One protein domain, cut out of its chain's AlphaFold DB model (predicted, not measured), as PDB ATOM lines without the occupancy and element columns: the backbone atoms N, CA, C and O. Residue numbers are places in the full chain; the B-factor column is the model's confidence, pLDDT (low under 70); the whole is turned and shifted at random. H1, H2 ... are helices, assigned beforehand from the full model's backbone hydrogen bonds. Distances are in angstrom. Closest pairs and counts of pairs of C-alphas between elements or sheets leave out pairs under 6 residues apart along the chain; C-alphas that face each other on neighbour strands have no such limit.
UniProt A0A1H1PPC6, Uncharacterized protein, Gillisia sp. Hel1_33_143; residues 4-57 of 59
ATOM      1  N   ARG A   4     -24.218 -37.565  84.007       86.00
ATOM      2  CA  ARG A   4     -23.827 -36.310  83.352       86.00
ATOM      3  C   ARG A   4     -23.159 -35.359  84.346       86.00
ATOM      4  O   ARG A   4     -22.073 -34.884  84.055       86.00
ATOM      5  N   ASN A   5     -23.755 -35.176  85.524       86.75
ATOM      6  CA  ASN A   5     -23.195 -34.300  86.558       86.75
ATOM      7  C   ASN A   5     -21.813 -34.785  87.022       86.75
ATOM      8  O   ASN A   5     -20.916 -33.975  87.197       86.75
ATOM      9  N   LEU A   6     -21.629 -36.101  87.191       88.12
ATOM     10  CA  LEU A   6     -20.318 -36.660  87.532       88.12
ATOM     11  C   LEU A   6     -19.291 -36.402  86.419       88.12
ATOM     12  O   LEU A   6     -18.159 -36.032  86.700       88.12
ATOM     13  N   ALA A   7     -19.679 -36.589  85.154       90.12
ATOM     14  CA  ALA A   7     -18.786 -36.341  84.024       90.12
ATOM     15  C   ALA A   7     -18.373 -34.863  83.922       90.12
ATOM     16  O   ALA A   7     -17.214 -34.579  83.633       90.12
ATOM     17  N   GLU A   8     -19.296 -33.937  84.191       95.31
ATOM     18  CA  GLU A   8     -19.013 -32.497  84.269       95.31
ATOM     19  C   GLU A   8     -18.018 -32.193  85.400       95.31
ATOM     20  O   GLU A   8     -17.011 -31.536  85.155       95.31
ATOM     21  N   GLN A   9     -18.208 -32.773  86.591       91.62
ATOM     22  CA  GLN A   9     -17.286 -32.600  87.724       91.62
ATOM     23  C   GLN A   9     -15.890 -33.180  87.465       91.62
ATOM     24  O   GLN A   9     -14.890 -32.555  87.816       91.62
ATOM     25  N   ILE A  10     -15.803 -34.354  86.831       94.06
ATOM     26  CA  ILE A  10     -14.522 -34.945  86.419       94.06
ATOM     27  C   ILE A  10     -13.807 -34.009  85.438       94.06
ATOM     28  O   ILE A  10     -12.615 -33.749  85.594       94.06
ATOM     29  N   LEU A  11     -14.529 -33.482  84.445       94.50
ATOM     30  CA  LEU A  11     -13.957 -32.586  83.442       94.50
ATOM     31  C   LEU A  11     -13.453 -31.277  84.066       94.50
ATOM     32  O   LEU A  11     -12.337 -30.852  83.771       94.50
ATOM     33  N   GLU A  12     -14.246 -30.663  84.943       95.75
ATOM     34  CA  GLU A  12     -13.855 -29.456  85.679       95.75
ATOM     35  C   GLU A  12     -12.636 -29.706  86.570       95.75
ATOM     36  O   GLU A  12     -11.715 -28.894  86.588       95.75
ATOM     37  N   THR A  13     -12.586 -30.852  87.254       95.00
ATOM     38  CA  THR A  13     -11.439 -31.241  88.091       95.00
ATOM     39  C   THR A  13     -10.164 -31.329  87.257       95.00
ATOM     40  O   THR A  13      -9.149 -30.743  87.625       95.00
ATOM     41  N   VAL A  14     -10.221 -31.981  86.090       94.19
ATOM     42  CA  VAL A  14      -9.076 -32.079  85.170       94.19
ATOM     43  C   VAL A  14      -8.630 -30.707  84.669       94.19
ATOM     44  O   VAL A  14      -7.431 -30.447  84.627       94.19
ATOM     45  N   TYR A  15      -9.563 -29.828  84.294       96.31
ATOM     46  CA  TYR A  15      -9.218 -28.495  83.787       96.31
ATOM     47  C   TYR A  15      -8.663 -27.548  84.848       96.31
ATOM     48  O   TYR A  15      -7.876 -26.668  84.507       96.31
ATOM     49  N   ASN A  16      -9.056 -27.729  86.106       95.62
ATOM     50  CA  ASN A  16      -8.619 -26.875  87.206       95.62
ATOM     51  C   ASN A  16      -7.357 -27.387  87.916       95.62
ATOM     52  O   ASN A  16      -6.832 -26.682  88.770       95.62
ATOM     53  N   SER A  17      -6.874 -28.586  87.585       96.56
ATOM     54  CA  SER A  17      -5.672 -29.156  88.202       96.56
ATOM     55  C   SER A  17      -4.403 -28.510  87.651       96.56
ATOM     56  O   SER A  17      -4.239 -28.385  86.435       96.56
ATOM     57  N   GLU A  18      -3.458 -28.167  88.523       95.94
ATOM     58  CA  GLU A  18      -2.180 -27.568  88.122       95.94
ATOM     59  C   GLU A  18      -1.213 -28.612  87.550       95.94
ATOM     60  O   GLU A  18      -0.306 -28.297  86.774       95.94
ATOM     61  N   ASN A  19      -1.389 -29.879  87.932       96.38
ATOM     62  CA  ASN A  19      -0.556 -30.981  87.473       96.38
ATOM     63  C   ASN A  19      -1.325 -32.309  87.390       96.38
ATOM     64  O   ASN A  19      -2.441 -32.468  87.879       96.38
ATOM     65  N   LYS A  20      -0.687 -33.302  86.757       93.69
ATOM     66  CA  LYS A  20      -1.277 -34.626  86.529       93.69
ATOM     67  C   LYS A  20      -1.633 -35.357  87.829       93.69
ATOM     68  O   LYS A  20      -2.632 -36.066  87.840       93.69
ATOM     69  N   GLN A  21      -0.812 -35.236  88.873       94.94
ATOM     70  CA  GLN A  21      -1.039 -35.954  90.128       94.94
ATOM     71  C   GLN A  21      -2.283 -35.412  90.831       94.94
ATOM     72  O   GLN A  21      -3.175 -36.183  91.158       94.94
ATOM     73  N   GLU A  22      -2.382 -34.090  90.946       94.88
ATOM     74  CA  GLU A  22      -3.550 -33.409  91.508       94.88
ATOM     75  C   GLU A  22      -4.847 -33.785  90.775       94.88
ATOM     76  O   GLU A  22      -5.849 -34.114  91.409       94.88
ATOM     77  N   GLY A  23      -4.811 -33.837  89.438       95.06
ATOM     78  CA  GLY A  23      -5.971 -34.259  88.650       95.06
ATOM     79  C   GLY A  23      -6.370 -35.713  88.878       95.06
ATOM     80  O   GLY A  23      -7.558 -36.020  88.920       95.06
ATOM     81  N   ILE A  24      -5.402 -36.613  89.064       93.44
ATOM     82  CA  ILE A  24      -5.684 -38.016  89.395       93.44
ATOM     83  C   ILE A  24      -6.307 -38.121  90.792       93.44
ATOM     84  O   ILE A  24      -7.332 -38.785  90.936       93.44
ATOM     85  N   ASP A  25      -5.744 -37.435  91.787       93.44
ATOM     86  CA  ASP A  25      -6.226 -37.477  93.174       93.44
ATOM     87  C   ASP A  25      -7.656 -36.910  93.292       93.44
ATOM     88  O   ASP A  25      -8.514 -37.470  93.987       93.44
ATOM     89  N   GLY A  26      -7.950 -35.840  92.546       92.38
ATOM     90  CA  GLY A  26      -9.293 -35.267  92.457       92.38
ATOM     91  C   GLY A  26     -10.302 -36.207  91.789       92.38
ATOM     92  O   GLY A  26     -11.411 -36.382  92.297       92.38
ATOM     93  N   ILE A  27      -9.925 -36.867  90.686       92.38
ATOM     94  CA  ILE A  27     -10.791 -37.862  90.030       92.38
ATOM     95  C   ILE A  27     -11.065 -39.041  90.964       92.38
ATOM     96  O   ILE A  27     -12.214 -39.465  91.057       92.38
ATOM     97  N   ILE A  28     -10.050 -39.561  91.663       89.50
ATOM     98  CA  ILE A  28     -10.226 -40.667  92.620       89.50
ATOM     99  C   ILE A  28     -11.239 -40.271  93.695       89.50
ATOM    100  O   ILE A  28     -12.206 -40.995  93.900       89.50
ATOM    101  N   SER A  29     -11.108 -39.074  94.272       87.19
ATOM    102  CA  SER A  29     -12.044 -38.570  95.289       87.19
ATOM    103  C   SER A  29     -13.499 -38.498  94.787       87.19
ATOM    104  O   SER A  29     -14.439 -38.744  95.542       87.19
ATOM    105  N   LEU A  30     -13.706 -38.176  93.503       88.88
ATOM    106  CA  LEU A  30     -15.031 -38.172  92.864       88.88
ATOM    107  C   LEU A  30     -15.554 -39.576  92.531       88.88
ATOM    108  O   LEU A  30     -16.763 -39.761  92.391       88.88
ATOM    109  N   LEU A  31     -14.670 -40.553  92.352       84.19
ATOM    110  CA  LEU A  31     -15.048 -41.942  92.107       84.19
ATOM    111  C   LEU A  31     -15.303 -42.699  93.414       84.19
ATOM    112  O   LEU A  31     -16.193 -43.542  93.425       84.19
ATOM    113  N   ASP A  32     -14.619 -42.345  94.505       79.00
ATOM    114  CA  ASP A  32     -14.800 -42.940  95.838       79.00
ATOM    115  C   ASP A  32     -16.228 -42.748  96.380       79.00
ATOM    116  O   ASP A  32     -16.720 -43.564  97.152       79.00
ATOM    117  N   VAL A  33     -16.937 -41.695  95.949       72.19
ATOM    118  CA  VAL A  33     -18.359 -41.480  96.290       72.19
ATOM    119  C   VAL A  33     -19.325 -42.359  95.485       72.19
ATOM    120  O   VAL A  33     -20.543 -42.258  95.660       72.19
ATOM    121  N   LEU A  34     -18.828 -43.192  94.569       74.06
ATOM    122  CA  LEU A  34     -19.651 -44.099  93.776       74.06
ATOM    123  C   LEU A  34     -19.626 -45.501  94.368       74.06
ATOM    124  O   LEU A  34     -18.663 -46.242  94.217       74.06
ATOM    125  N   GLU A  35     -20.754 -45.923  94.922       69.44
ATOM    126  CA  GLU A  35     -20.921 -47.313  95.326       69.44
ATOM    127  C   GLU A  35     -21.115 -48.222  94.096       69.44
ATOM    128  O   GLU A  35     -21.972 -47.960  93.232       69.44
ATOM    129  N   PRO A  36     -20.359 -49.326  93.977       70.06
ATOM    130  CA  PRO A  36     -20.571 -50.291  92.913       70.06
ATOM    131  C   PRO A  36     -21.925 -50.990  93.089       70.06
ATOM    132  O   PRO A  36     -22.161 -51.728  94.040       70.06
ATOM    133  N   LYS A  37     -22.808 -50.840  92.092       69.44
ATOM    134  CA  LYS A  37     -24.162 -51.438  92.080       69.44
ATOM    135  C   LYS A  37     -24.177 -52.962  92.300       69.44
ATOM    136  O   LYS A  37     -25.189 -53.512  92.725       69.44
ATOM    137  N   ASN A  38     -23.095 -53.652  91.943       76.56
ATOM    138  CA  ASN A  38     -22.898 -55.073  92.210       76.56
ATOM    139  C   ASN A  38     -21.415 -55.300  92.542       76.56
ATOM    140  O   ASN A  38     -20.585 -55.325  91.632       76.56
ATOM    141  N   LYS A  39     -21.110 -55.444  93.838       73.00
ATOM    142  CA  LYS A  39     -19.751 -55.649  94.370       73.00
ATOM    143  C   LYS A  39     -19.087 -56.905  93.798       73.00
ATOM    144  O   LYS A  39     -17.919 -56.870  93.443       73.00
ATOM    145  N   GLU A  40     -19.851 -57.980  93.618       76.12
ATOM    146  CA  GLU A  40     -19.369 -59.259  93.088       76.12
ATOM    147  C   GLU A  40     -18.834 -59.091  91.658       76.12
ATOM    148  O   GLU A  40     -17.663 -59.339  91.386       76.12
ATOM    149  N   ARG A  41     -19.641 -58.514  90.763       73.81
ATOM    150  CA  ARG A  41     -19.239 -58.258  89.372       73.81
ATOM    151  C   ARG A  41     -18.179 -57.164  89.250       73.81
ATOM    152  O   ARG A  41     -17.377 -57.197  88.323       73.81
ATOM    153  N   PHE A  42     -18.193 -56.180  90.147       76.81
ATOM    154  CA  PHE A  42     -17.183 -55.124  90.177       76.81
ATOM    155  C   PHE A  42     -15.814 -55.658  90.615       76.81
ATOM    156  O   PHE A  42     -14.809 -55.272  90.030       76.81
ATOM    157  N   SER A  43     -15.769 -56.604  91.559       75.88
ATOM    158  CA  SER A  43     -14.525 -57.259  91.988       75.88
ATOM    159  C   SER A  43     -13.809 -58.004  90.849       75.88
ATOM    160  O   SER A  43     -12.592 -58.151  90.848       75.88
ATOM    161  N   GLU A  44     -14.549 -58.404  89.811       77.50
ATOM    162  CA  GLU A  44     -14.000 -59.070  88.628       77.50
ATOM    163  C   GLU A  44     -13.394 -58.104  87.591       77.50
ATOM    164  O   GLU A  44     -12.762 -58.568  86.634       77.50
ATOM    165  N   TRP A  45     -13.606 -56.788  87.737       72.69
ATOM    166  CA  TRP A  45     -13.102 -55.761  86.817       72.69
ATOM    167  C   TRP A  45     -11.636 -55.402  87.116       72.69
ATOM    168  O   TRP A  45     -11.184 -55.482  88.252       72.69
ATOM    169  N   GLY A  46     -10.901 -54.978  86.082       65.88
ATOM    170  CA  GLY A  46      -9.466 -54.667  86.155       65.88
ATOM    171  C   GLY A  46      -8.576 -55.739  85.515       65.88
ATOM    172  O   GLY A  46      -9.058 -56.781  85.058       65.88
ATOM    173  N   TYR A  47      -7.270 -55.466  85.444       64.81
ATOM    174  CA  TYR A  47      -6.277 -56.476  85.069       64.81
ATOM    175  C   TYR A  47      -6.216 -57.565  86.151       64.81
ATOM    176  O   TYR A  47      -6.491 -57.256  87.308       64.81
ATOM    177  N   PRO A  48      -5.914 -58.835  85.819       69.56
ATOM    178  CA  PRO A  48      -5.925 -59.943  86.781       69.56
ATOM    179  C   PRO A  48      -5.184 -59.665  88.098       69.56
ATOM    180  O   PRO A  48      -5.646 -60.099  89.150       69.56
ATOM    181  N   GLU A  49      -4.077 -58.934  88.029       74.75
ATOM    182  CA  GLU A  49      -3.234 -58.489  89.142       74.75
ATOM    183  C   GLU A  49      -3.850 -57.379  90.014       74.75
ATOM    184  O   GLU A  49      -3.501 -57.272  91.188       74.75
ATOM    185  N   ASP A  50      -4.796 -56.614  89.470       67.12
ATOM    186  CA  ASP A  50      -5.426 -55.445  90.100       67.12
ATOM    187  C   ASP A  50      -6.903 -55.683  90.459       67.12
ATOM    188  O   ASP A  50      -7.611 -54.761  90.872       67.12
ATOM    189  N   LYS A  51      -7.403 -56.913  90.282       69.31
ATOM    190  CA  LYS A  51      -8.783 -57.267  90.636       69.31
ATOM    191  C   LYS A  51      -9.012 -57.075  92.132       69.31
ATOM    192  O   LYS A  51      -8.264 -57.588  92.968       69.31
ATOM    193  N   SER A  52     -10.073 -56.349  92.467       65.69
ATOM    194  CA  SER A  52     -10.507 -56.195  93.856       65.69
ATOM    195  C   SER A  52     -11.161 -57.491  94.356       65.69
ATOM    196  O   SER A  52     -11.435 -58.404  93.581       65.69
ATOM    197  N   THR A  53     -11.425 -57.599  95.655       70.81
ATOM    198  CA  THR A  53     -12.306 -58.649  96.195       70.81
ATOM    199  C   THR A  53     -13.639 -58.021  96.602       70.81
ATOM    200  O   THR A  53     -13.679 -56.807  96.831       70.81
ATOM    201  N   PRO A  54     -14.748 -58.777  96.687       70.06
ATOM    202  CA  PRO A  54     -16.037 -58.217  97.095       70.06
ATOM    203  C   PRO A  54     -15.969 -57.447  98.422       70.06
ATOM    204  O   PRO A  54     -16.633 -56.424  98.567       70.06
ATOM    205  N   GLU A  55     -15.115 -57.884  99.351       68.75
ATOM    206  CA  GLU A  55     -14.893 -57.252 100.661       68.75
ATOM    207  C   GLU A  55     -14.036 -55.978 100.591       68.75
ATOM    208  O   GLU A  55     -14.005 -55.205 101.544       68.75
ATOM    209  N   LYS A  56     -13.316 -55.770  99.485       63.94
ATOM    210  CA  LYS A  56     -12.503 -54.573  99.210       63.94
ATOM    211  C   LYS A  56     -13.210 -53.577  98.287       63.94
ATOM    212  O   LYS A  56     -12.624 -52.559  97.923       63.94
ATOM    213  N   CYS A  57     -14.433 -53.875  97.856       65.06
ATOM    214  CA  CYS A  57     -15.261 -52.933  97.113       65.06
ATOM    215  C   CYS A  57     -15.781 -51.852  98.070       65.06
ATOM    216  O   CYS A  57     -16.121 -52.172  99.205       65.06
TER     217      CYS A  57
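This is residues 4 to 57 of the 59 residues of an uncharacterized protein of Gillisia sp. Hel1_33_143 (UniProt A0A1H1PPC6). A helical hairpin of H1 and H2, side by side, makes one lobe, and a separate small head of H3 and the loops of residues 44 to 57 makes the other; residues 33 to 38 join them. The printed part has 54 residues with three named helices, in the order H1, H2, H3, and no named strand: all helix. It is loose, with a radius of gyration of the C-alphas of 13.4 A and spans of 35 by 24 by 15 A.

H1, residues 4 to 16, is 18.3 A long and begins at C-alpha 4 (-23.827, -36.310, 83.352). H2, residues 20 to 32, is 18.4 A long. H3, residues 39 to 43, ends at C-alpha 43 (-14.525, -57.259, 91.988).

H1 and H2 touch, their closest C-alphas, Val 14 and Gly 23, being 5.1 A apart. This hairpin runs opposite ways at a shallow tilt of 23 degrees. H3 is apart from H1 and from H2. In H1, H2 and H3 every O i to N i+4 pair is within hydrogen-bond range.

The farthest C-alphas, Glu 18 and Glu 40, are 36.4 A apart. The printed part has no cut. The link H1 to H2 is tight; H2 to H3 is short. Residues 35, 37, 46 to 48, 50 to 52 and 55 to 57 have pLDDT under 70.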